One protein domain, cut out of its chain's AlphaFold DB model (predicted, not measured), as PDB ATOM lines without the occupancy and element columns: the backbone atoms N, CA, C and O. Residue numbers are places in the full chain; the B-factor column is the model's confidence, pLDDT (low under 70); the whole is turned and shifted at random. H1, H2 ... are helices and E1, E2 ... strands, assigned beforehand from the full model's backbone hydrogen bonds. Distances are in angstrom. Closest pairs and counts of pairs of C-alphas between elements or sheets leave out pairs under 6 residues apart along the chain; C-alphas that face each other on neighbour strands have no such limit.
ATOM      1  N   THR A 138     -19.481  -9.025 -17.842       88.31
ATOM      2  CA  THR A 138     -19.093  -7.844 -17.070       88.31
ATOM      3  C   THR A 138     -17.576  -7.650 -17.131       88.31
ATOM      4  O   THR A 138     -16.811  -8.612 -17.229       88.31
ATOM      5  N   SER A 139     -17.121  -6.401 -17.036       86.50
ATOM      6  CA  SER A 139     -15.697  -6.076 -16.890       86.50
ATOM      7  C   SER A 139     -15.165  -6.349 -15.479       86.50
ATOM      8  O   SER A 139     -13.951  -6.377 -15.278       86.50
ATOM      9  N   THR A 140     -16.053  -6.546 -14.501       88.38
ATOM     10  CA  THR A 140     -15.690  -6.862 -13.117       88.38
ATOM     11  C   THR A 140     -15.415  -8.352 -12.960       88.38
ATOM     12  O   THR A 140     -16.330  -9.172 -12.966       88.38
ATOM     13  N   VAL A 141     -14.149  -8.698 -12.752       89.94
ATOM     14  CA  VAL A 141     -13.749 -10.075 -12.449       89.94
ATOM     15  C   VAL A 141     -14.020 -10.369 -10.975       89.94
ATOM     16  O   VAL A 141     -13.543  -9.649 -10.097       89.94
ATOM     17  N   SER A 142     -14.787 -11.422 -10.704       93.00
ATOM     18  CA  SER A 142     -15.032 -11.936  -9.356       93.00
ATOM     19  C   SER A 142     -13.969 -12.968  -9.003       93.00
ATOM     20  O   SER A 142     -13.768 -13.936  -9.734       93.00
ATOM     21  N   THR A 143     -13.274 -12.780  -7.889       93.00
ATOM     22  CA  THR A 143     -12.271 -13.749  -7.441       93.00
ATOM     23  C   THR A 143     -12.956 -14.908  -6.729       93.00
ATOM     24  O   THR A 143     -13.633 -14.708  -5.723       93.00
ATOM     25  N   LEU A 144     -12.755 -16.115  -7.246       93.06
ATOM     26  CA  LEU A 144     -13.057 -17.360  -6.556       93.06
ATOM     27  C   LEU A 144     -11.865 -17.652  -5.651       93.06
ATOM     28  O   LEU A 144     -10.758 -17.837  -6.148       93.06
ATOM     29  N   SER A 145     -12.067 -17.629  -4.339       91.06
ATOM     30  CA  SER A 145     -11.015 -17.849  -3.347       91.06
ATOM     31  C   SER A 145     -11.504 -18.810  -2.280       91.06
ATOM     32  O   SER A 145     -12.605 -18.600  -1.769       91.06
ATOM     33  N   PHE A 146     -10.661 -19.765  -1.888       90.50
ATOM     34  CA  PHE A 146     -10.955 -20.679  -0.790       90.50
ATOM     35  C   PHE A 146     -11.381 -19.931   0.484       90.50
ATOM     36  O   PHE A 146     -10.699 -19.006   0.938       90.50
ATOM     37  N   GLY A 147     -12.513 -20.327   1.062       93.06
ATOM     38  CA  GLY A 147     -13.106 -19.687   2.243       93.06
ATOM     39  C   GLY A 147     -13.841 -18.374   1.940       93.06
ATOM     40  O   GLY A 147     -14.196 -17.642   2.866       93.06
ATOM     41  N   GLY A 148     -14.051 -18.056   0.662       95.25
ATOM     42  CA  GLY A 148     -14.712 -16.838   0.214       95.25
ATOM     43  C   GLY A 148     -16.242 -16.885   0.279       95.25
ATOM     44  O   GLY A 148     -16.872 -17.904   0.564       95.25
ATOM     45  N   LEU A 149     -16.847 -15.740  -0.033       97.00
ATOM     46  CA  LEU A 149     -18.289 -15.552  -0.170       97.00
ATOM     47  C   LEU A 149     -18.553 -14.707  -1.416       97.00
ATOM     48  O   LEU A 149     -18.024 -13.599  -1.520       97.00
ATOM     49  N   LEU A 150     -19.397 -15.199  -2.324       96.62
ATOM     50  CA  LEU A 150     -19.878 -14.424  -3.468       96.62
ATOM     51  C   LEU A 150     -21.402 -14.403  -3.497       96.62
ATOM     52  O   LEU A 150     -22.049 -15.443  -3.488       96.62
ATOM     53  N   GLY A 151     -21.970 -13.199  -3.548       96.81
ATOM     54  CA  GLY A 151     -23.410 -12.986  -3.462       96.81
ATOM     55  C   GLY A 151     -23.925 -12.854  -2.027       96.81
ATOM     56  O   GLY A 151     -23.174 -12.661  -1.072       96.81
ATOM     57  N   THR A 152     -25.246 -12.891  -1.879       98.12
ATOM     58  CA  THR A 152     -25.942 -12.806  -0.590       98.12
ATOM     59  C   THR A 152     -26.242 -14.202  -0.062       98.12
ATOM     60  O   THR A 152     -26.758 -15.035  -0.804       98.12
ATOM     61  N   LEU A 153     -25.975 -14.446   1.224       98.38
ATOM     62  CA  LEU A 153     -26.404 -15.674   1.894       98.38
ATOM     63  C   LEU A 153     -27.929 -15.811   1.801       98.38
ATOM     64  O   LEU A 153     -28.668 -14.904   2.184       98.38
ATOM     65  N   TYR A 154     -28.380 -16.943   1.276       97.81
ATOM     66  CA  TYR A 154     -29.795 -17.218   1.032       97.81
ATOM     67  C   TYR A 154     -30.161 -18.638   1.457       97.81
ATOM     68  O   TYR A 154     -31.155 -18.851   2.147       97.81
ATOM     69  N   PHE A 155     -29.325 -19.605   1.084       97.81
ATOM     70  CA  PHE A 155     -29.474 -20.993   1.491       97.81
ATOM     71  C   PHE A 155     -28.742 -21.253   2.817       97.81
ATOM     72  O   PHE A 155     -27.673 -20.677   3.032       97.81
ATOM     73  N   PRO A 156     -29.272 -22.119   3.698       97.44
ATOM     74  CA  PRO A 156     -28.511 -22.635   4.830       97.44
ATOM     75  C   PRO A 156     -27.275 -23.401   4.352       97.44
ATOM     76  O   PRO A 156     -27.349 -24.128   3.362       97.44
ATOM     77  N   ASP A 157     -26.167 -23.269   5.080       97.81
ATOM     78  CA  ASP A 157     -24.961 -24.051   4.815       97.81
ATOM     79  C   ASP A 157     -25.199 -25.546   5.070       97.81
ATOM     80  O   ASP A 157     -25.935 -25.934   5.982       97.81
ATOM     81  N   GLY A 158     -24.511 -26.381   4.297       97.12
ATOM     82  CA  GLY A 158     -24.632 -27.829   4.337       97.12
ATOM     83  C   GLY A 158     -25.699 -28.386   3.398       97.12
ATOM     84  O   GLY A 158     -26.365 -27.682   2.640       97.12
ATOM     85  N   SER A 159     -25.842 -29.709   3.450       97.00
ATOM     86  CA  SER A 159     -26.903 -30.421   2.733       97.00
ATOM     87  C   SER A 159     -28.185 -30.485   3.559       97.00
ATOM     88  O   SER A 159     -28.142 -30.463   4.790       97.00
ATOM     89  N   THR A 160     -29.337 -30.589   2.899       95.44
ATOM     90  CA  THR A 160     -30.612 -30.837   3.582       95.44
ATOM     91  C   THR A 160     -30.661 -32.269   4.132       95.44
ATOM     92  O   THR A 160     -29.834 -33.118   3.796       95.44
ATOM     93  N   GLY A 161     -31.671 -32.576   4.954       87.81
ATOM     94  CA  GLY A 161     -31.844 -33.912   5.538       87.81
ATOM     95  C   GLY A 161     -32.088 -35.043   4.527       87.81
ATOM     96  O   GLY A 161     -32.014 -36.207   4.905       87.81
ATOM     97  N   THR A 162     -32.371 -34.720   3.262       88.38
ATOM     98  CA  THR A 162     -32.531 -35.700   2.174       88.38
ATOM     99  C   THR A 162     -31.284 -35.845   1.297       88.38
ATOM    100  O   THR A 162     -31.293 -36.676   0.397       88.38
ATOM    101  N   GLY A 163     -30.247 -35.034   1.531       90.94
ATOM    102  CA  GLY A 163     -28.991 -35.050   0.779       90.94
ATOM    103  C   GLY A 163     -27.909 -35.916   1.434       90.94
ATOM    104  O   GLY A 163     -28.138 -37.084   1.742       90.94
ATOM    105  N   SER A 164     -26.726 -35.330   1.641       89.81
ATOM    106  CA  SER A 164     -25.486 -35.918   2.191       89.81
ATOM    107  C   SER A 164     -25.629 -36.674   3.528       89.81
ATOM    108  O   SER A 164     -25.180 -36.217   4.578       89.81
ATOM    109  N   THR A 165     -26.221 -37.866   3.503       90.62
ATOM    110  CA  THR A 165     -26.427 -38.743   4.674       90.62
ATOM    111  C   THR A 165     -25.236 -39.664   4.967       90.62
ATOM    112  O   THR A 165     -25.269 -40.428   5.930       90.62
ATOM    113  N   GLY A 166     -24.184 -39.613   4.144       91.94
ATOM    114  CA  GLY A 166     -23.013 -40.495   4.194       91.94
ATOM    115  C   GLY A 166     -23.142 -41.756   3.328       91.94
ATOM    116  O   GLY A 166     -22.148 -42.435   3.087       91.94
ATOM    117  N   ALA A 167     -24.338 -42.062   2.816       93.94
ATOM    118  CA  ALA A 167     -24.549 -43.121   1.829       93.94
ATOM    119  C   ALA A 167     -24.238 -42.633   0.404       93.94
ATOM    120  O   ALA A 167     -24.360 -41.448   0.114       93.94
ATOM    121  N   THR A 168     -23.881 -43.536  -0.512       95.75
ATOM    122  CA  THR A 168     -23.707 -43.187  -1.932       95.75
ATOM    123  C   THR A 168     -24.988 -42.580  -2.513       95.75
ATOM    124  O   THR A 168     -26.062 -43.163  -2.368       95.75
ATOM    125  N   VAL A 169     -24.859 -41.449  -3.211       96.31
ATOM    126  CA  VAL A 169     -25.961 -40.761  -3.905       96.31
ATOM    127  C   VAL A 169     -25.633 -40.737  -5.391       96.31
ATOM    128  O   VAL A 169     -24.597 -40.207  -5.771       96.31
ATOM    129  N   ASP A 170     -26.462 -41.361  -6.231       94.06
ATOM    130  CA  ASP A 170     -26.301 -41.385  -7.695       94.06
ATOM    131  C   ASP A 170     -24.885 -41.756  -8.177       94.06
ATOM    132  O   ASP A 170     -24.342 -41.200  -9.134       94.06
ATOM    133  N   GLY A 171     -24.264 -42.717  -7.486       94.56
ATOM    134  CA  GLY A 171     -22.908 -43.191  -7.776       94.56
ATOM    135  C   GLY A 171     -21.779 -42.287  -7.265       94.56
ATOM    136  O   GLY A 171     -20.609 -42.602  -7.508       94.56
ATOM    137  N   VAL A 172     -22.103 -41.209  -6.547       97.00
ATOM    138  CA  VAL A 172     -21.150 -40.349  -5.835       97.00
ATOM    139  C   VAL A 172     -20.914 -40.896  -4.432       97.00
ATOM    140  O   VAL A 172     -21.838 -41.046  -3.629       97.00
ATOM    141  N   VAL A 173     -19.667 -41.250  -4.155       97.06
ATOM    142  CA  VAL A 173     -19.237 -41.933  -2.933       97.06
ATOM    143  C   VAL A 173     -18.865 -40.909  -1.869       97.06
ATOM    144  O   VAL A 173     -18.236 -39.907  -2.182       97.06
ATOM    145  N   CYS A 174     -19.210 -41.197  -0.612       97.12
ATOM    146  CA  CYS A 174     -18.691 -40.500   0.562       97.12
ATOM    147  C   CYS A 174     -17.650 -41.390   1.238       97.12
ATOM    148  O   CYS A 174     -17.953 -42.540   1.565       97.12
ATOM    149  N   ALA A 175     -16.427 -40.895   1.432       96.38
ATOM    150  CA  ALA A 175     -15.386 -41.654   2.125       96.38
ATOM    151  C   ALA A 175     -14.541 -40.778   3.067       96.38
ATOM    152  O   ALA A 175     -14.246 -39.626   2.743       96.38
ATOM    153  N   PRO A 176     -14.143 -41.298   4.242       95.19
ATOM    154  CA  PRO A 176     -13.154 -40.643   5.090       95.19
ATOM    155  C   PRO A 176     -11.775 -40.694   4.424       95.19
ATOM    156  O   PRO A 176     -11.326 -41.772   4.037       95.19
ATOM    157  N   GLY A 177     -11.089 -39.549   4.330       91.94
ATOM    158  CA  GLY A 177      -9.715 -39.484   3.809       91.94
ATOM    159  C   GLY A 177      -9.583 -40.058   2.397       91.94
ATOM    160  O   GLY A 177      -8.666 -40.835   2.130       91.94
ATOM    161  N   MET A 178     -10.546 -39.740   1.530       93.50
ATOM    162  CA  MET A 178     -10.554 -40.196   0.145       93.50
ATOM    163  C   MET A 178      -9.254 -39.797  -0.559       93.50
ATOM    164  O   MET A 178      -8.755 -38.694  -0.375       93.50
ATOM    165  N   ALA A 179      -8.689 -40.699  -1.363       91.69
ATOM    166  CA  ALA A 179      -7.569 -40.337  -2.219       91.69
ATOM    167  C   ALA A 179      -8.073 -39.480  -3.390       91.69
ATOM    168  O   ALA A 179      -8.948 -39.918  -4.131       91.69
ATOM    169  N   GLU A 180      -7.488 -38.304  -3.580       89.50
ATOM    170  CA  GLU A 180      -7.895 -37.316  -4.590       89.50
ATOM    171  C   GLU A 180      -6.907 -37.308  -5.764       89.50
ATOM    172  O   GLU A 180      -6.314 -36.296  -6.129       89.50
ATOM    173  N   THR A 181      -6.647 -38.482  -6.338       88.44
ATOM    174  CA  THR A 181      -5.720 -38.610  -7.480       88.44
ATOM    175  C   THR A 181      -6.248 -37.919  -8.737       88.44
ATOM    176  O   THR A 181      -5.465 -37.606  -9.636       88.44
ATOM    177  N   PHE A 182      -7.555 -37.670  -8.800       85.81
ATOM    178  CA  PHE A 182      -8.185 -36.730  -9.709       85.81
ATOM    179  C   PHE A 182      -8.874 -35.635  -8.891       85.81
ATOM    180  O   PHE A 182      -9.763 -35.924  -8.091       85.81
ATOM    181  N   HIS A 183      -8.446 -34.395  -9.115       91.00
ATOM    182  CA  HIS A 183      -8.873 -33.215  -8.376       91.00
ATOM    183  C   HIS A 183      -9.056 -32.078  -9.387       91.00
ATOM    184  O   HIS A 183      -8.084 -31.591  -9.965       91.00
ATOM    185  N   VAL A 184     -10.303 -31.692  -9.653       90.75
ATOM    186  CA  VAL A 184     -10.644 -30.568 -10.543       90.75
ATOM    187  C   VAL A 184     -11.835 -29.792  -9.988       90.75
ATOM    188  O   VAL A 184     -12.567 -30.288  -9.135       90.75
ATOM    189  N   HIS A 185     -12.076 -28.600 -10.533       92.94
ATOM    190  CA  HIS A 185     -13.133 -27.708 -10.061       92.94
ATOM    191  C   HIS A 185     -14.127 -27.339 -11.161       92.94
ATOM    192  O   HIS A 185     -13.761 -27.206 -12.326       92.94
ATOM    193  N   SER A 186     -15.383 -27.112 -10.789       94.94
ATOM    194  CA  SER A 186     -16.393 -26.417 -11.602       94.94
ATOM    195  C   SER A 186     -17.048 -25.319 -10.765       94.94
ATOM    196  O   SER A 186     -16.905 -25.306  -9.548       94.94
ATOM    197  N   HIS A 187     -17.742 -24.371 -11.386       97.06
ATOM    198  CA  HIS A 187     -18.371 -23.253 -10.682       97.06
ATOM    199  C   HIS A 187     -19.865 -23.173 -10.970       97.06
ATOM    200  O   HIS A 187     -20.305 -23.403 -12.098       97.06
ATOM    201  N   VAL A 188     -20.646 -22.830  -9.947       98.44
ATOM    202  CA  VAL A 188     -22.081 -22.572 -10.058       98.44
ATOM    203  C   VAL A 188     -22.412 -21.205  -9.466       98.44
ATOM    204  O   VAL A 188     -22.168 -20.940  -8.290       98.44
ATOM    205  N   ALA A 189     -23.056 -20.356 -10.262       98.31
ATOM    206  CA  ALA A 189     -23.669 -19.114  -9.805       98.31
ATOM    207  C   ALA A 189     -25.184 -19.160  -9.961       98.31
ATOM    208  O   ALA A 189     -25.703 -19.625 -10.974       98.31
ATOM    209  N   ILE A 190     -25.899 -18.622  -8.974       98.56
ATOM    210  CA  ILE A 190     -27.356 -18.515  -8.998       98.56
ATOM    211  C   ILE A 190     -27.727 -17.044  -8.853       98.56
ATOM    212  O   ILE A 190     -27.421 -16.414  -7.845       98.56
ATOM    213  N   PHE A 191     -28.409 -16.499  -9.853       98.38
ATOM    214  CA  PHE A 191     -28.955 -15.152  -9.835       98.38
ATOM    215  C   PHE A 191     -30.476 -15.209  -9.795       98.38
ATOM    216  O   PHE A 191     -31.102 -15.786 -10.685       98.38
ATOM    217  N   LYS A 192     -31.078 -14.557  -8.801       97.94
ATOM    218  CA  LYS A 192     -32.525 -14.349  -8.714       97.94
ATOM    219  C   LYS A 192     -32.822 -12.868  -8.885       97.94
ATOM    220  O   LYS A 192     -32.402 -12.055  -8.073       97.94
ATOM    221  N   ASP A 193     -33.513 -12.524  -9.968       96.69
ATOM    222  CA  ASP A 193     -33.868 -11.143 -10.318       96.69
ATOM    223  C   ASP A 193     -32.666 -10.174 -10.287       96.69
ATOM    224  O   ASP A 193     -32.768  -9.036  -9.836       96.69
ATOM    225  N   GLY A 194     -31.503 -10.643 -10.755       94.56
ATOM    226  CA  GLY A 194     -30.245  -9.888 -10.760       94.56
ATOM    227  C   GLY A 194     -29.449  -9.934  -9.451       94.56
ATOM    228  O   GLY A 194     -28.274  -9.569  -9.452       94.56
ATOM    229  N   GLN A 195     -30.022 -10.430  -8.353       97.44
ATOM    230  CA  GLN A 195     -29.291 -10.653  -7.107       97.44
ATOM    231  C   GLN A 195     -28.531 -11.979  -7.168       97.44
ATOM    232  O   GLN A 195     -29.130 -13.039  -7.340       97.44
ATOM    233  N   TRP A 196     -27.214 -11.926  -6.978       97.69
ATOM    234  CA  TRP A 196     -26.391 -13.123  -6.822       97.69
ATOM    235  C   TRP A 196     -26.653 -13.753  -5.452       97.69
ATOM    236  O   TRP A 196     -26.423 -13.122  -4.418       97.69
ATOM    237  N   LEU A 197     -27.137 -14.989  -5.448       98.56
ATOM    238  CA  LEU A 197     -27.319 -15.814  -4.262       98.56
ATOM    239  C   LEU A 197     -26.069 -16.668  -4.049       98.56
ATOM    240  O   LEU A 197     -25.640 -17.386  -4.954       98.56
ATOM    241  N   ALA A 198     -25.496 -16.584  -2.854       98.50
ATOM    242  CA  ALA A 198     -24.343 -17.384  -2.489       98.50
ATOM    243  C   ALA A 198     -24.716 -18.866  -2.453       98.50
ATOM    244  O   ALA A 198     -25.750 -19.240  -1.890       98.50
ATOM    245  N   PHE A 199     -23.866 -19.708  -3.039       98.38
ATOM    246  CA  PHE A 199     -23.994 -21.154  -2.900       98.38
ATOM    247  C   PHE A 199     -23.679 -21.542  -1.442       98.38
ATOM    248  O   PHE A 199     -22.855 -20.875  -0.809       98.38
ATOM    249  N   PRO A 200     -24.319 -22.563  -0.854       98.19
ATOM    250  CA  PRO A 200     -23.968 -22.979   0.499       98.19
ATOM    251  C   PRO A 200     -22.612 -23.682   0.539       98.19
ATOM    252  O   PRO A 200     -22.297 -24.521  -0.311       98.19
ATOM    253  N   LYS A 201     -21.825 -23.379   1.571       98.00
ATOM    254  CA  LYS A 201     -20.632 -24.166   1.903       98.00
ATOM    255  C   LYS A 201     -21.031 -25.489   2.546       98.00
ATOM    256  O   LYS A 201     -22.139 -25.615   3.068       98.00
ATOM    257  N   ASN A 202     -20.108 -26.444   2.590       97.75
ATOM    258  CA  ASN A 202     -20.278 -27.759   3.213       97.75
ATOM    259  C   ASN A 202     -21.373 -28.637   2.577       97.75
ATOM    260  O   ASN A 202     -21.832 -29.600   3.196       97.75
ATOM    261  N   VAL A 203     -21.810 -28.347   1.348       98.62
ATOM    262  CA  VAL A 203     -22.579 -29.332   0.573       98.62
ATOM    263  C   VAL A 203     -21.663 -30.521   0.307       98.62
ATOM    264  O   VAL A 203     -20.511 -30.312  -0.050       98.62
ATOM    265  N   GLY A 204     -22.130 -31.754   0.509       97.94
ATOM    266  CA  GLY A 204     -21.281 -32.940   0.331       97.94
ATOM    267  C   GLY A 204     -20.260 -33.183   1.447       97.94
ATOM    268  O   GLY A 204     -19.463 -34.109   1.336       97.94
ATOM    269  N   ILE A 205     -20.274 -32.405   2.534       97.50
ATOM    270  CA  ILE A 205     -19.383 -32.609   3.685       97.50
ATOM    271  C   ILE A 205     -20.208 -33.065   4.884       97.50
ATOM    272  O   ILE A 205     -21.151 -32.397   5.309       97.50
ATOM    273  N   THR A 206     -19.837 -34.210   5.449       94.94
ATOM    274  CA  THR A 206     -20.450 -34.759   6.662       94.94
ATOM    275  C   THR A 206     -19.430 -34.809   7.797       94.94
ATOM    276  O   THR A 206     -18.240 -34.584   7.601       94.94
ATOM    277  N   SER A 207     -19.874 -35.161   9.005       92.56
ATOM    278  CA  SER A 207     -18.956 -35.343  10.142       92.56
ATOM    279  C   SER A 207     -17.938 -36.481   9.962       92.56
ATOM    280  O   SER A 207     -16.924 -36.488  10.656       92.56
ATOM    281  N   GLY A 208     -18.203 -37.444   9.070       92.62
ATOM    282  CA  GLY A 208     -17.394 -38.660   8.926       92.62
ATOM    283  C   GLY A 208     -16.756 -38.858   7.554       92.62
ATOM    284  O   GLY A 208     -15.904 -39.730   7.419       92.62
ATOM    285  N   CYS A 209     -17.158 -38.100   6.535       96.12
ATOM    286  CA  CYS A 209     -16.642 -38.232   5.176       96.12
ATOM    287  C   CYS A 209     -16.985 -37.018   4.308       96.12
ATOM    288  O   CYS A 209     -17.965 -36.315   4.579       96.12
ATOM    289  N   ASN A 210     -16.219 -36.858   3.228       97.50
ATOM    290  CA  ASN A 210     -16.554 -35.977   2.115       97.50
ATOM    291  C   ASN A 210     -17.057 -36.832   0.950       97.50
ATOM    292  O   ASN A 210     -16.540 -37.929   0.702       97.50
ATOM    293  N   TYR A 211     -18.072 -36.333   0.252       98.31
ATOM    294  CA  TYR A 211     -18.463 -36.850  -1.052       98.31
ATOM    295  C   TYR A 211     -17.448 -36.419  -2.113       98.31
ATOM    296  O   TYR A 211     -16.850 -35.353  -1.993       98.31
ATOM    297  N   GLU A 212     -17.305 -37.199  -3.189       97.88
ATOM    298  CA  GLU A 212     -16.441 -36.820  -4.328       97.88
ATOM    299  C   GLU A 212     -16.836 -35.474  -4.953       97.88
ATOM    300  O   GLU A 212     -16.017 -34.831  -5.597       97.88
ATOM    301  N   LEU A 213     -18.099 -35.068  -4.776       98.31
ATOM    302  CA  LEU A 213     -18.608 -33.746  -5.116       98.31
ATOM    303  C   LEU A 213     -18.956 -32.994  -3.836       98.31
ATOM    304  O   LEU A 213     -19.831 -33.441  -3.088       98.31
ATOM    305  N   HIS A 214     -18.324 -31.849  -3.596       98.38
ATOM    306  CA  HIS A 214     -18.616 -31.040  -2.415       98.38
ATOM    307  C   HIS A 214     -18.239 -29.563  -2.586       98.38
ATOM    308  O   HIS A 214     -17.667 -29.158  -3.598       98.38
ATOM    309  N   THR A 215     -18.595 -28.744  -1.595       98.25
ATOM    310  CA  THR A 215     -18.215 -27.329  -1.510       98.25
ATOM    311  C   THR A 215     -17.534 -27.029  -0.180       98.25
ATOM    312  O   THR A 215     -18.005 -27.447   0.881       98.25
ATOM    313  N   HIS A 216     -16.452 -26.252  -0.212       96.88
ATOM    314  CA  HIS A 216     -15.782 -25.780   1.004       96.88
ATOM    315  C   HIS A 216     -16.265 -24.410   1.479       96.88
ATOM    316  O   HIS A 216     -16.188 -24.095   2.668       96.88
ATOM    317  N   ASP A 217     -16.775 -23.587   0.568       97.56
ATOM    318  CA  ASP A 217     -17.107 -22.196   0.841       97.56
ATOM    319  C   ASP A 217     -18.344 -21.721   0.066       97.56
ATOM    320  O   ASP A 217     -19.038 -22.501  -0.590       97.56
ATOM    321  N   ASN A 218     -18.661 -20.434   0.209       98.31
ATOM    322  CA  ASN A 218     -19.867 -19.838  -0.345       98.31
ATOM    323  C   ASN A 218     -19.630 -19.161  -1.708       98.31
ATOM    324  O   ASN A 218     -20.441 -18.340  -2.147       98.31
ATOM    325  N   THR A 219     -18.511 -19.446  -2.380       97.62
ATOM    326  CA  THR A 219     -18.206 -18.872  -3.702       97.62
ATOM    327  C   THR A 219     -18.952 -19.571  -4.837       97.62
ATOM    328  O   THR A 219     -19.144 -18.967  -5.894       97.62
ATOM    329  N   GLY A 220     -19.389 -20.817  -4.618       97.62
ATOM    330  CA  GLY A 220     -19.993 -21.675  -5.643       97.62
ATOM    331  C   GLY A 220     -19.007 -22.588  -6.369       97.62
ATOM    332  O   GLY A 220     -19.383 -23.185  -7.376       97.62
ATOM    333  N   ILE A 221     -17.767 -22.708  -5.887       97.62
ATOM    334  CA  ILE A 221     -16.831 -23.726  -6.372       97.62
ATOM    335  C   ILE A 221     -17.324 -25.107  -5.943       97.62
ATOM    336  O   ILE A 221     -17.540 -25.373  -4.761       97.62
ATOM    337  N   ILE A 222     -17.486 -25.978  -6.932       98.06
ATOM    338  CA  ILE A 222     -17.750 -27.399  -6.770       98.06
ATOM    339  C   ILE A 222     -16.424 -28.133  -6.943       98.06
ATOM    340  O   ILE A 222     -15.823 -28.091  -8.020       98.06
ATOM    341  N   HIS A 223     -15.998 -28.806  -5.883       96.31
ATOM    342  CA  HIS A 223     -14.836 -29.681  -5.863       96.31
ATOM    343  C   HIS A 223     -15.214 -31.041  -6.443       96.31
ATOM    344  O   HIS A 223     -16.285 -31.569  -6.135       96.31
ATOM    345  N   ILE A 224     -14.352 -31.582  -7.304       96.06
ATOM    346  CA  ILE A 224     -14.460 -32.925  -7.875       96.06
ATOM    347  C   ILE A 224     -13.185 -33.673  -7.516       96.06
ATOM    348  O   ILE A 224     -12.174 -33.581  -8.213       96.06
ATOM    349  N   GLU A 225     -13.256 -34.412  -6.422       94.31
ATOM    350  CA  GLU A 225     -12.113 -35.003  -5.739       94.31
ATOM    351  C   GLU A 225     -12.361 -36.503  -5.577       94.31
ATOM    352  O   GLU A 225     -13.193 -36.940  -4.785       94.31
ATOM    353  N   THR A 226     -11.705 -37.319  -6.401       93.62
ATOM    354  CA  THR A 226     -11.988 -38.759  -6.486       93.62
ATOM    355  C   THR A 226     -10.735 -39.571  -6.811       93.62
ATOM    356  O   THR A 226      -9.833 -39.080  -7.498       93.62
ATOM    357  N   PRO A 227     -10.663 -40.850  -6.385       91.44
ATOM    358  CA  PRO A 227      -9.551 -41.727  -6.733       91.44
ATOM    359  C   PRO A 227      -9.547 -42.151  -8.209       91.44
ATOM    360  O   PRO A 227      -8.547 -42.688  -8.690       91.44
ATOM    361  N   ASN A 228     -10.664 -41.983  -8.929       87.19
ATOM    362  CA  ASN A 228     -10.802 -42.443 -10.310       87.19
ATOM    363  C   ASN A 228     -11.565 -41.432 -11.164       87.19
ATOM    364  O   ASN A 228     -12.638 -40.968 -10.789       87.19
ATOM    365  N   VAL A 229     -11.070 -41.182 -12.377       84.75
ATOM    366  CA  VAL A 229     -11.785 -40.358 -13.359       84.75
ATOM    367  C   VAL A 229     -13.107 -41.027 -13.730       84.75
ATOM    368  O   VAL A 229     -13.126 -42.135 -14.270       84.75
ATOM    369  N   LYS A 230     -14.217 -40.331 -13.486       87.88
ATOM    370  CA  LYS A 230     -15.555 -40.725 -13.932       87.88
ATOM    371  C   LYS A 230     -16.397 -39.481 -14.234       87.88
ATOM    372  O   LYS A 230     -16.076 -38.402 -13.735       87.88
ATOM    373  N   PRO A 231     -17.436 -39.590 -15.078       87.00
ATOM    374  CA  PRO A 231     -18.279 -38.446 -15.385       87.00
ATOM    375  C   PRO A 231     -19.109 -38.050 -14.162       87.00
ATOM    376  O   PRO A 231     -19.783 -38.891 -13.565       87.00
ATOM    377  N   PHE A 232     -19.095 -36.758 -13.847       95.44
ATOM    378  CA  PHE A 232     -19.988 -36.146 -12.871       95.44
ATOM    379  C   PHE A 232     -20.897 -35.125 -13.544       95.44
ATOM    380  O   PHE A 232     -20.553 -34.534 -14.573       95.44
ATOM    381  N   THR A 233     -22.066 -34.919 -12.958       98.00
ATOM    382  CA  THR A 233     -23.101 -34.034 -13.483       98.00
ATOM    383  C   THR A 233     -23.592 -33.069 -12.420       98.00
ATOM    384  O   THR A 233     -23.518 -33.336 -11.221       98.00
ATOM    385  N   LEU A 234     -24.140 -31.945 -12.867       98.62
ATOM    386  CA  LEU A 234     -24.739 -30.958 -11.980       98.62
ATOM    387  C   LEU A 234     -25.930 -31.523 -11.194       98.62
ATOM    388  O   LEU A 234     -26.142 -31.122 -10.054       98.62
ATOM    389  N   GLY A 235     -26.677 -32.475 -11.766       98.50
ATOM    390  CA  GLY A 235     -27.755 -33.177 -11.065       98.50
ATOM    391  C   GLY A 235     -27.275 -33.797  -9.755       98.50
ATOM    392  O   GLY A 235     -27.836 -33.494  -8.707       98.50
ATOM    393  N   GLN A 236     -26.160 -34.530  -9.801       98.69
ATOM    394  CA  GLN A 236     -25.582 -35.184  -8.624       98.69
ATOM    395  C   GLN A 236     -25.210 -34.190  -7.513       98.69
ATOM    396  O   GLN A 236     -25.405 -34.495  -6.341       98.69
ATOM    397  N   VAL A 237     -24.732 -32.984  -7.850       98.69
ATOM    398  CA  VAL A 237     -24.457 -31.925  -6.855       98.69
ATOM    399  C   VAL A 237     -25.738 -31.523  -6.126       98.69
ATOM    400  O   VAL A 237     -25.746 -31.402  -4.904       98.69
ATOM    401  N   PHE A 238     -26.830 -31.333  -6.867       98.75
ATOM    402  CA  PHE A 238     -28.120 -30.939  -6.298       98.75
ATOM    403  C   PHE A 238     -28.776 -32.074  -5.504       98.75
ATOM    404  O   PHE A 238     -29.431 -31.807  -4.497       98.75
ATOM    405  N   ASP A 239     -28.543 -33.330  -5.884       98.50
ATOM    406  CA  ASP A 239     -29.022 -34.491  -5.130       98.50
ATOM    407  C   ASP A 239     -28.239 -34.672  -3.818       98.50
ATOM    408  O   ASP A 239     -28.840 -34.904  -2.770       98.50
ATOM    409  N   ILE A 240     -26.917 -34.458  -3.833       98.25
ATOM    410  CA  ILE A 240     -26.062 -34.415  -2.631       98.25
ATOM    411  C   ILE A 240     -26.452 -33.251  -1.719       98.25
ATOM    412  O   ILE A 240     -26.525 -33.412  -0.499       98.25
ATOM    413  N   TRP A 241     -26.748 -32.087  -2.298       98.56
ATOM    414  CA  TRP A 241     -27.295 -30.946  -1.567       98.56
ATOM    415  C   TRP A 241     -28.692 -31.252  -1.005       98.56
ATOM    416  O   TRP A 241     -29.046 -30.780   0.074       98.56
ATOM    417  N   GLY A 242     -29.466 -32.097  -1.685       98.19
ATOM    418  CA  GLY A 242     -30.811 -32.499  -1.290       98.19
ATOM    419  C   GLY A 242     -31.869 -31.448  -1.636       98.19
ATOM    420  O   GLY A 242     -32.796 -31.224  -0.854       98.19
ATOM    421  N   VAL A 243     -31.722 -30.779  -2.781       98.38
ATOM    422  CA  VAL A 243     -32.661 -29.762  -3.282       98.38
ATOM    423  C   VAL A 243     -32.974 -29.991  -4.769       98.38
ATOM    424  O   VAL A 243     -32.152 -30.546  -5.495       98.38
ATOM    425  N   PRO A 244     -34.157 -29.587  -5.268       97.81
ATOM    426  CA  PRO A 244     -34.545 -29.879  -6.645       97.81
ATOM    427  C   PRO A 244     -33.723 -29.093  -7.676       97.81
ATOM    428  O   PRO A 244     -33.406 -27.918  -7.479       97.81
ATOM    429  N   LEU A 245     -33.475 -29.729  -8.821       98.50
ATOM    430  CA  LEU A 245     -32.953 -29.100 -10.034       98.50
ATOM    431  C   LEU A 245     -33.776 -29.542 -11.243       98.50
ATOM    432  O   LEU A 245     -33.969 -30.734 -11.458       98.50
ATOM    433  N   SER A 246     -34.253 -28.589 -12.034       95.62
ATOM    434  CA  SER A 246     -34.918 -28.816 -13.319       95.62
ATOM    435  C   SER A 246     -34.840 -27.555 -14.181       95.62
ATOM    436  O   SER A 246     -34.379 -26.508 -13.727       95.62
ATOM    437  N   SER A 247     -35.374 -27.607 -15.400       90.38
ATOM    438  CA  SER A 247     -35.501 -26.436 -16.280       90.38
ATOM    439  C   SER A 247     -36.422 -25.326 -15.744       90.38
ATOM    440  O   SER A 247     -36.535 -24.285 -16.380       90.38
ATOM    441  N   THR A 248     -37.093 -25.522 -14.602       92.25
ATOM    442  CA  THR A 248     -38.014 -24.531 -14.002       92.25
ATOM    443  C   THR A 248     -37.831 -24.340 -12.494       92.25
ATOM    444  O   THR A 248     -38.539 -23.536 -11.885       92.25
ATOM    445  N   ASN A 249     -36.886 -25.057 -11.877       97.50
ATOM    446  CA  ASN A 249     -36.635 -25.016 -10.440       97.50
ATOM    447  C   ASN A 249     -35.141 -25.188 -10.161       97.50
ATOM    448  O   ASN A 249     -34.551 -26.177 -10.595       97.50
ATOM    449  N   VAL A 250     -34.558 -24.247  -9.424       98.50
ATOM    450  CA  VAL A 250     -33.172 -24.310  -8.954       98.50
ATOM    451  C   VAL A 250     -33.191 -24.142  -7.440       98.50
ATOM    452  O   VAL A 250     -33.497 -23.063  -6.936       98.50
ATOM    453  N   ALA A 251     -32.896 -25.218  -6.714       97.75
ATOM    454  CA  ALA A 251     -32.820 -25.239  -5.255       97.75
ATOM    455  C   ALA A 251     -34.087 -24.722  -4.537       97.75
ATOM    456  O   ALA A 251     -34.017 -24.045  -3.515       97.75
ATOM    457  N   GLY A 252     -35.268 -25.020  -5.087       97.31
ATOM    458  CA  GLY A 252     -36.562 -24.585  -4.550       97.31
ATOM    459  C   GLY A 252     -37.040 -23.231  -5.080       97.31
ATOM    460  O   GLY A 252     -38.194 -22.868  -4.859       97.31
ATOM    461  N   ILE A 253     -36.203 -22.504  -5.825       98.19
ATOM    462  CA  ILE A 253     -36.580 -21.242  -6.460       98.19
ATOM    463  C   ILE A 253     -37.165 -21.541  -7.841       98.19
ATOM    464  O   ILE A 253     -36.473 -22.022  -8.741       98.19
ATOM    465  N   THR A 254     -38.448 -21.230  -8.021       95.88
ATOM    466  CA  THR A 254     -39.152 -21.375  -9.303       95.88
ATOM    467  C   THR A 254     -39.200 -20.063 -10.079       95.88
ATOM    468  O   THR A 254     -39.268 -18.981  -9.490       95.88
ATOM    469  N   GLY A 255     -39.247 -20.143 -11.407       90.56
ATOM    470  CA  GLY A 255     -39.437 -18.978 -12.270       90.56
ATOM    471  C   GLY A 255     -38.986 -19.235 -13.701       90.56
ATOM    472  O   GLY A 255     -38.826 -20.380 -14.116       90.56
ATOM    473  N   ASN A 256     -38.756 -18.157 -14.451       90.00
ATOM    474  CA  ASN A 256     -38.086 -18.238 -15.746       90.00
ATOM    475  C   ASN A 256     -36.604 -18.567 -15.524       90.00
ATOM    476  O   ASN A 256     -35.827 -17.662 -15.217       90.00
ATOM    477  N   VAL A 257     -36.246 -19.848 -15.620       95.44
ATOM    478  CA  VAL A 257     -34.867 -20.319 -15.470       95.44
ATOM    479  C   VAL A 257     -34.176 -20.295 -16.829       95.44
ATOM    480  O   VAL A 257     -34.632 -20.899 -17.799       95.44
ATOM    481  N   VAL A 258     -33.043 -19.608 -16.884       94.12
ATOM    482  CA  VAL A 258     -32.104 -19.639 -18.002       94.12
ATOM    483  C   VAL A 258     -30.762 -20.108 -17.465       94.12
ATOM    484  O   VAL A 258     -30.337 -19.677 -16.396       94.12
ATOM    485  N   VAL A 259     -30.106 -21.002 -18.196       95.25
ATOM    486  CA  VAL A 259     -28.815 -21.564 -17.803       95.25
ATOM    487  C   VAL A 259     -27.783 -21.172 -18.839       95.25
ATOM    488  O   VAL A 259     -28.013 -21.352 -20.034       95.25
ATOM    489  N   TYR A 260     -26.647 -20.660 -18.392       92.75
ATOM    490  CA  TYR A 260     -25.497 -20.372 -19.234       92.75
ATOM    491  C   TYR A 260     -24.327 -21.249 -18.816       92.75
ATOM    492  O   TYR A 260     -24.067 -21.404 -17.626       92.75
ATOM    493  N   ILE A 261     -23.623 -21.804 -19.797       90.25
ATOM    494  CA  ILE A 261     -22.356 -22.503 -19.595       90.25
ATOM    495  C   ILE A 261     -21.265 -21.635 -20.199       90.25
ATOM    496  O   ILE A 261     -21.382 -21.211 -21.352       90.25
ATOM    497  N   ASN A 262     -20.216 -21.386 -19.428       86.75
ATOM    498  CA  ASN A 262     -19.012 -20.705 -19.864       86.75
ATOM    499  C   ASN A 262     -17.808 -21.626 -19.673       86.75
ATOM    500  O   ASN A 262     -17.479 -21.997 -18.550       86.75
ATOM    501  N   ASP A 263     -17.133 -21.951 -20.771       82.12
ATOM    502  CA  ASP A 263     -15.866 -22.679 -20.748       82.12
ATOM    503  C   ASP A 263     -14.752 -21.710 -21.190       82.12
ATOM    504  O   ASP A 263     -14.473 -21.553 -22.381       82.12
ATOM    505  N   ASN A 264     -14.138 -21.005 -20.231       75.56
ATOM    506  CA  ASN A 264     -13.017 -20.076 -20.464       75.56
ATOM    507  C   ASN A 264     -13.299 -18.977 -21.521       75.56
ATOM    508  O   ASN A 264     -12.534 -18.755 -22.466       75.56
ATOM    509  N   GLY A 265     -14.433 -18.290 -21.375       74.25
ATOM    510  CA  GLY A 265     -14.885 -17.217 -22.266       74.25
ATOM    511  C   GLY A 265     -15.723 -17.707 -23.450       74.25
ATOM    512  O   GLY A 265     -16.238 -16.889 -24.217       74.25
ATOM    513  N   ASP A 266     -15.878 -19.023 -23.610       72.88
ATOM    514  CA  ASP A 266     -16.824 -19.619 -24.545       72.88
ATOM    515  C   ASP A 266     -18.195 -19.813 -23.898       72.88
ATOM    516  O   ASP A 266     -18.479 -20.846 -23.285       72.88
ATOM    517  N   VAL A 267     -19.038 -18.788 -24.027       79.25
ATOM    518  CA  VAL A 267     -20.336 -18.740 -23.363       79.25
ATOM    519  C   VAL A 267     -21.506 -19.052 -24.285       79.25
ATOM    520  O   VAL A 267     -21.607 -18.583 -25.430       79.25
ATOM    521  N   ARG A 268     -22.443 -19.827 -23.746       78.31
ATOM    522  CA  ARG A 268     -23.636 -20.297 -24.447       78.31
ATOM    523  C   ARG A 268     -24.797 -20.528 -23.492       78.31
ATOM    524  O   ARG A 268     -24.590 -20.851 -22.324       78.31
ATOM    525  N   ARG A 269     -26.019 -20.377 -24.001       83.25
ATOM    526  CA  ARG A 269     -27.234 -20.758 -23.283       83.25
ATOM    527  C   ARG A 269     -27.456 -22.256 -23.419       83.25
ATOM    528  O   ARG A 269     -27.509 -22.784 -24.523       83.25
ATOM    529  N   TYR A 270     -27.650 -22.924 -22.295       79.44
ATOM    530  CA  TYR A 270     -27.987 -24.333 -22.243       79.44
ATOM    531  C   TYR A 270     -29.510 -24.516 -22.244       79.44
ATOM    532  O   TYR A 270     -30.222 -23.924 -21.434       79.44
ATOM    533  N   THR A 271     -30.011 -25.328 -23.176       79.06
ATOM    534  CA  THR A 271     -31.449 -25.574 -23.394       79.06
ATOM    535  C   THR A 271     -31.891 -26.993 -23.028       79.06
ATOM    536  O   THR A 271     -33.080 -27.302 -23.102       79.06
ATOM    537  N   GLY A 272     -30.950 -27.859 -22.638       78.19
ATOM    538  CA  GLY A 272     -31.233 -29.209 -22.154       78.19
ATOM    539  C   GLY A 272     -31.687 -29.237 -20.692       78.19
ATOM    540  O   GLY A 272     -31.830 -28.202 -20.041       78.19
ATOM    541  N   ASP A 273     -31.872 -30.444 -20.155       87.31
ATOM    542  CA  ASP A 273     -32.104 -30.638 -18.720       87.31
ATOM    543  C   ASP A 273     -30.835 -30.266 -17.928       87.31
ATOM    544  O   ASP A 273     -29.803 -30.920 -18.119       87.31
ATOM    545  N   PRO A 274     -30.870 -29.243 -17.049       94.50
ATOM    546  CA  PRO A 274     -29.690 -28.794 -16.316       94.50
ATOM    547  C   PRO A 274     -29.065 -29.877 -15.436       94.50
ATOM    548  O   PRO A 274     -27.873 -29.801 -15.148       94.50
ATOM    549  N   ARG A 275     -29.821 -30.915 -15.054       97.31
ATOM    550  CA  ARG A 275     -29.271 -32.062 -14.323       97.31
ATOM    551  C   ARG A 275     -28.197 -32.803 -15.122       97.31
ATOM    552  O   ARG A 275     -27.286 -33.359 -14.523       97.31
ATOM    553  N   ASN A 276     -28.260 -32.764 -16.454       93.12
ATOM    554  CA  ASN A 276     -27.335 -33.465 -17.345       93.12
ATOM    555  C   ASN A 276     -26.078 -32.659 -17.696       93.12
ATOM    556  O   ASN A 276     -25.277 -33.124 -18.508       93.12
ATOM    557  N   ILE A 277     -25.892 -31.455 -17.142       90.75
ATOM    558  CA  ILE A 277     -24.702 -30.644 -17.426       90.75
ATOM    559  C   ILE A 277     -23.472 -31.353 -16.842       90.75
ATOM    560  O   ILE A 277     -23.410 -31.523 -15.622       90.75
ATOM    561  N   PRO A 278     -22.485 -31.752 -17.668       91.62
ATOM    562  CA  PRO A 278     -21.265 -32.369 -17.166       91.62
ATOM    563  C   PRO A 278     -20.434 -31.353 -16.390       91.62
ATOM    564  O   PRO A 278     -20.283 -30.211 -16.842       91.62
ATOM    565  N   LEU A 279     -19.855 -31.787 -15.278       91.88
ATOM    566  CA  LEU A 279     -18.878 -31.008 -14.531       91.88
ATOM    567  C   LEU A 279     -17.483 -31.324 -15.076       91.88
ATOM    568  O   LEU A 279     -17.052 -32.477 -15.101       91.88
ATOM    569  N   THR A 280     -16.808 -30.299 -15.577       87.50
ATOM    570  CA  THR A 280     -15.468 -30.382 -16.165       87.50
ATOM    571  C   THR A 280     -14.605 -29.271 -15.590       87.50
ATOM    572  O   THR A 280     -15.144 -28.256 -15.148       87.50
ATOM    573  N   SER A 281     -13.280 -29.442 -15.623       87.94
ATOM    574  CA  SER A 281     -12.352 -28.451 -15.065       87.94
ATOM    575  C   SER A 281     -12.652 -27.038 -15.587       87.94
ATOM    576  O   SER A 281     -12.756 -26.833 -16.799       87.94
ATOM    577  N   LEU A 282     -12.824 -26.096 -14.659       86.38
ATOM    578  CA  LEU A 282     -13.056 -24.662 -14.856       86.38
ATOM    579  C   LEU A 282     -14.287 -24.288 -15.695       86.38
ATOM    580  O   LEU A 282     -14.338 -23.207 -16.285       86.38
ATOM    581  N   ARG A 283     -15.287 -25.169 -15.758       90.31
ATOM    582  CA  ARG A 283     -16.600 -24.822 -16.306       90.31
ATOM    583  C   ARG A 283     -17.363 -23.943 -15.323       90.31
ATOM    584  O   ARG A 283     -17.610 -24.384 -14.201       90.31
ATOM    585  N   ASP A 284     -17.846 -22.792 -15.781       94.12
ATOM    586  CA  ASP A 284     -18.787 -21.966 -15.022       94.12
ATOM    587  C   ASP A 284     -20.224 -22.194 -15.510       94.12
ATOM    588  O   ASP A 284     -20.508 -22.190 -16.713       94.12
ATOM    589  N   ILE A 285     -21.150 -22.366 -14.570       97.62
ATOM    590  CA  ILE A 285     -22.574 -22.584 -14.823       97.62
ATOM    591  C   ILE A 285     -23.348 -21.470 -14.124       97.62
ATOM    592  O   ILE A 285     -23.404 -21.402 -12.900       97.62
ATOM    593  N   THR A 286     -23.967 -20.585 -14.899       98.12
ATOM    594  CA  THR A 286     -24.771 -19.483 -14.364       98.12
ATOM    595  C   THR A 286     -26.253 -19.771 -14.547       98.12
ATOM    596  O   THR A 286     -26.742 -19.851 -15.673       98.12
ATOM    597  N   PHE A 287     -26.982 -19.866 -13.442       98.44
ATOM    598  CA  PHE A 287     -28.436 -19.825 -13.424       98.44
ATOM    599  C   PHE A 287     -28.918 -18.386 -13.303       98.44
ATOM    600  O   PHE A 287     -28.557 -17.668 -12.375       98.44
ATOM    601  N   GLN A 288     -29.792 -17.988 -14.211       97.25
ATOM    602  CA  GLN A 288     -30.615 -16.794 -14.113       97.25
ATOM    603  C   GLN A 288     -32.049 -17.232 -13.833       97.25
ATOM    604  O   GLN A 288     -32.596 -18.054 -14.562       97.25
ATOM    605  N   ILE A 289     -32.677 -16.647 -12.818       97.81
ATOM    606  CA  ILE A 289     -34.055 -16.935 -12.433       97.81
ATOM    607  C   ILE A 289     -34.836 -15.623 -12.383       97.81
ATOM    608  O   ILE A 289     -34.533 -14.744 -11.576       97.81
ATOM    609  N   GLY A 290     -35.874 -15.504 -13.211       95.38
ATOM    610  CA  GLY A 290     -36.710 -14.304 -13.281       95.38
ATOM    611  C   GLY A 290     -36.130 -13.240 -14.214       95.38
ATOM    612  O   GLY A 290     -36.064 -13.483 -15.422       95.38
ATOM    613  N   THR A 291     -35.769 -12.066 -13.685       93.25
ATOM    614  CA  THR A 291     -35.290 -10.932 -14.503       93.25
ATOM    615  C   THR A 291     -34.049 -11.299 -15.330       93.25
ATOM    616  O   THR A 291     -33.089 -11.834 -14.767       93.25
ATOM    617  N   PRO A 292     -34.027 -10.987 -16.644       91.44
ATOM    618  CA  PRO A 292     -32.852 -11.183 -17.481       91.44
ATOM    619  C   PRO A 292     -31.604 -10.480 -16.947       91.44
ATOM    620  O   PRO A 292     -31.639  -9.290 -16.629       91.44
ATOM    621  N   LEU A 293     -30.492 -11.211 -16.891       91.75
ATOM    622  CA  LEU A 293     -29.181 -10.631 -16.649       91.75
ATOM    623  C   LEU A 293     -28.782  -9.784 -17.856       91.75
ATOM    624  O   LEU A 293     -28.928 -10.198 -19.003       91.75
ATOM    625  N   THR A 294     -28.254  -8.592 -17.596       90.31
ATOM    626  CA  THR A 294     -27.704  -7.716 -18.642       90.31
ATOM    627  C   THR A 294     -26.226  -7.983 -18.900       90.31
ATOM    628  O   THR A 294     -25.725  -7.647 -19.969       90.31
ATOM    629  N   THR A 295     -25.535  -8.606 -17.940       90.75
ATOM    630  CA  THR A 295     -24.161  -9.093 -18.082       90.75
ATOM    631  C   THR A 295     -23.975 -10.424 -17.357       90.75
ATOM    632  O   THR A 295     -24.674 -10.693 -16.380       90.75
ATOM    633  N   LEU A 296     -23.028 -11.242 -17.818       91.75
ATOM    634  CA  LEU A 296     -22.592 -12.451 -17.118       91.75
ATOM    635  C   LEU A 296     -21.329 -12.184 -16.291       91.75
ATOM    636  O   LEU A 296     -20.458 -11.443 -16.751       91.75
ATOM    637  N   PRO A 297     -21.203 -12.774 -15.091       90.38
ATOM    638  CA  PRO A 297     -19.986 -12.683 -14.291       90.38
ATOM    639  C   PRO A 297     -18.788 -13.320 -15.009       90.38
ATOM    640  O   PRO A 297     -18.934 -14.247 -15.804       90.38
ATOM    641  N   THR A 298     -17.593 -12.815 -14.708       89.12
ATOM    642  CA  THR A 298     -16.319 -13.462 -15.052       89.12
ATOM    643  C   THR A 298     -15.571 -13.795 -13.776       89.12
ATOM    644  O   THR A 298     -15.715 -13.090 -12.773       89.12
ATOM    645  N   TYR A 299     -14.771 -14.856 -13.817       91.31
ATOM    646  CA  TYR A 299     -14.146 -15.418 -12.628       91.31
ATOM    647  C   TYR A 299     -12.629 -15.472 -12.755       91.31
ATOM    648  O   TYR A 299     -12.091 -15.819 -13.805       91.31
ATOM    649  N   SER A 300     -11.945 -15.144 -11.662       89.94
ATOM    650  CA  SER A 300     -10.536 -15.482 -11.466       89.94
ATOM    651  C   SER A 300     -10.466 -16.651 -10.498       89.94
ATOM    652  O   SER A 300     -10.841 -16.505  -9.338       89.94
ATOM    653  N   TRP A 301      -9.975 -17.788 -10.976       86.19
ATOM    654  CA  TRP A 301      -9.774 -18.992 -10.178       86.19
ATOM    655  C   TRP A 301      -8.505 -18.870  -9.329       86.19
ATOM    656  O   TRP A 301      -7.481 -18.400  -9.828       86.19
ATOM    657  N   TYR A 302      -8.572 -19.248  -8.048       80.94
ATOM    658  CA  TYR A 302      -7.388 -19.263  -7.179       80.94
ATOM    659  C   TYR A 302      -6.476 -20.468  -7.446       80.94
ATOM    660  O   TYR A 302      -5.279 -20.389  -7.174       80.94
TER     661      TYR A 302
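Overview. This is residues 138 to 302 of the 305 residues of an uncharacterized protein of Burkholderia sp. KK1 (UniProt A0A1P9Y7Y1). This model has little regular structure: a strongly twisted sheet of E2, E3, E4, E5, E6 and E7 is partly face to face, as a sandwich, with the small sheet E1 and E8, and long loops and H1 join in. The printed part has 165 residues, under half in named elements, ordered E1 E2 E3 E4 H1 E5 E6 E7 E8. It is mostly strand, the large sheet branched and mixed, the small one parallel. It is compact, with a radius of gyration of the C-alphas of 14.8 A and spans of 43 by 30 by 28 A.

Along the chain. Find C-alpha 138 at (-19.093, -7.844, -17.070), where E1, residues 138 to 144, begins. Next come E2, 182 to 192, 33.1 A long; E3, 195 to 197; E4, 221 to 226; H1, 234 to 241; E5, 257 to 263; E6, 266 to 270; E7, 283 to 289; and E8, 296 to 301, ending at (-9.774, -18.992, -10.178).

Arrangement. Beside E2, antiparallel E4 (N 184 and O 224, 3.0 A) and hairpin partner E3 (N 197 and O 190, 2.8 A) lie on one side, parallel E7 (N 189 and O 285, 2.9 A) on the other. E5 is antiparallel to E7 (N 260 and O 286, 2.8 A) and forms a hairpin with E6 (N 268 and O 261, 3.0 A). E1 and E8 are parallel (N 142 and O 298, 2.8 A). H1, with every O i to N i+4 pair within hydrogen-bond range, only grazes the large sheet with residues 234 to 237.

Size, cuts and confidence. The C-alphas farthest apart, of Pro 176 and Thr 294, are 43.1 A apart. The printed part has no cut; the links E1 to E2, E3 to E4, H1 to E5 and E6 to E7 are long. No printed residue is under 70 in pLDDT.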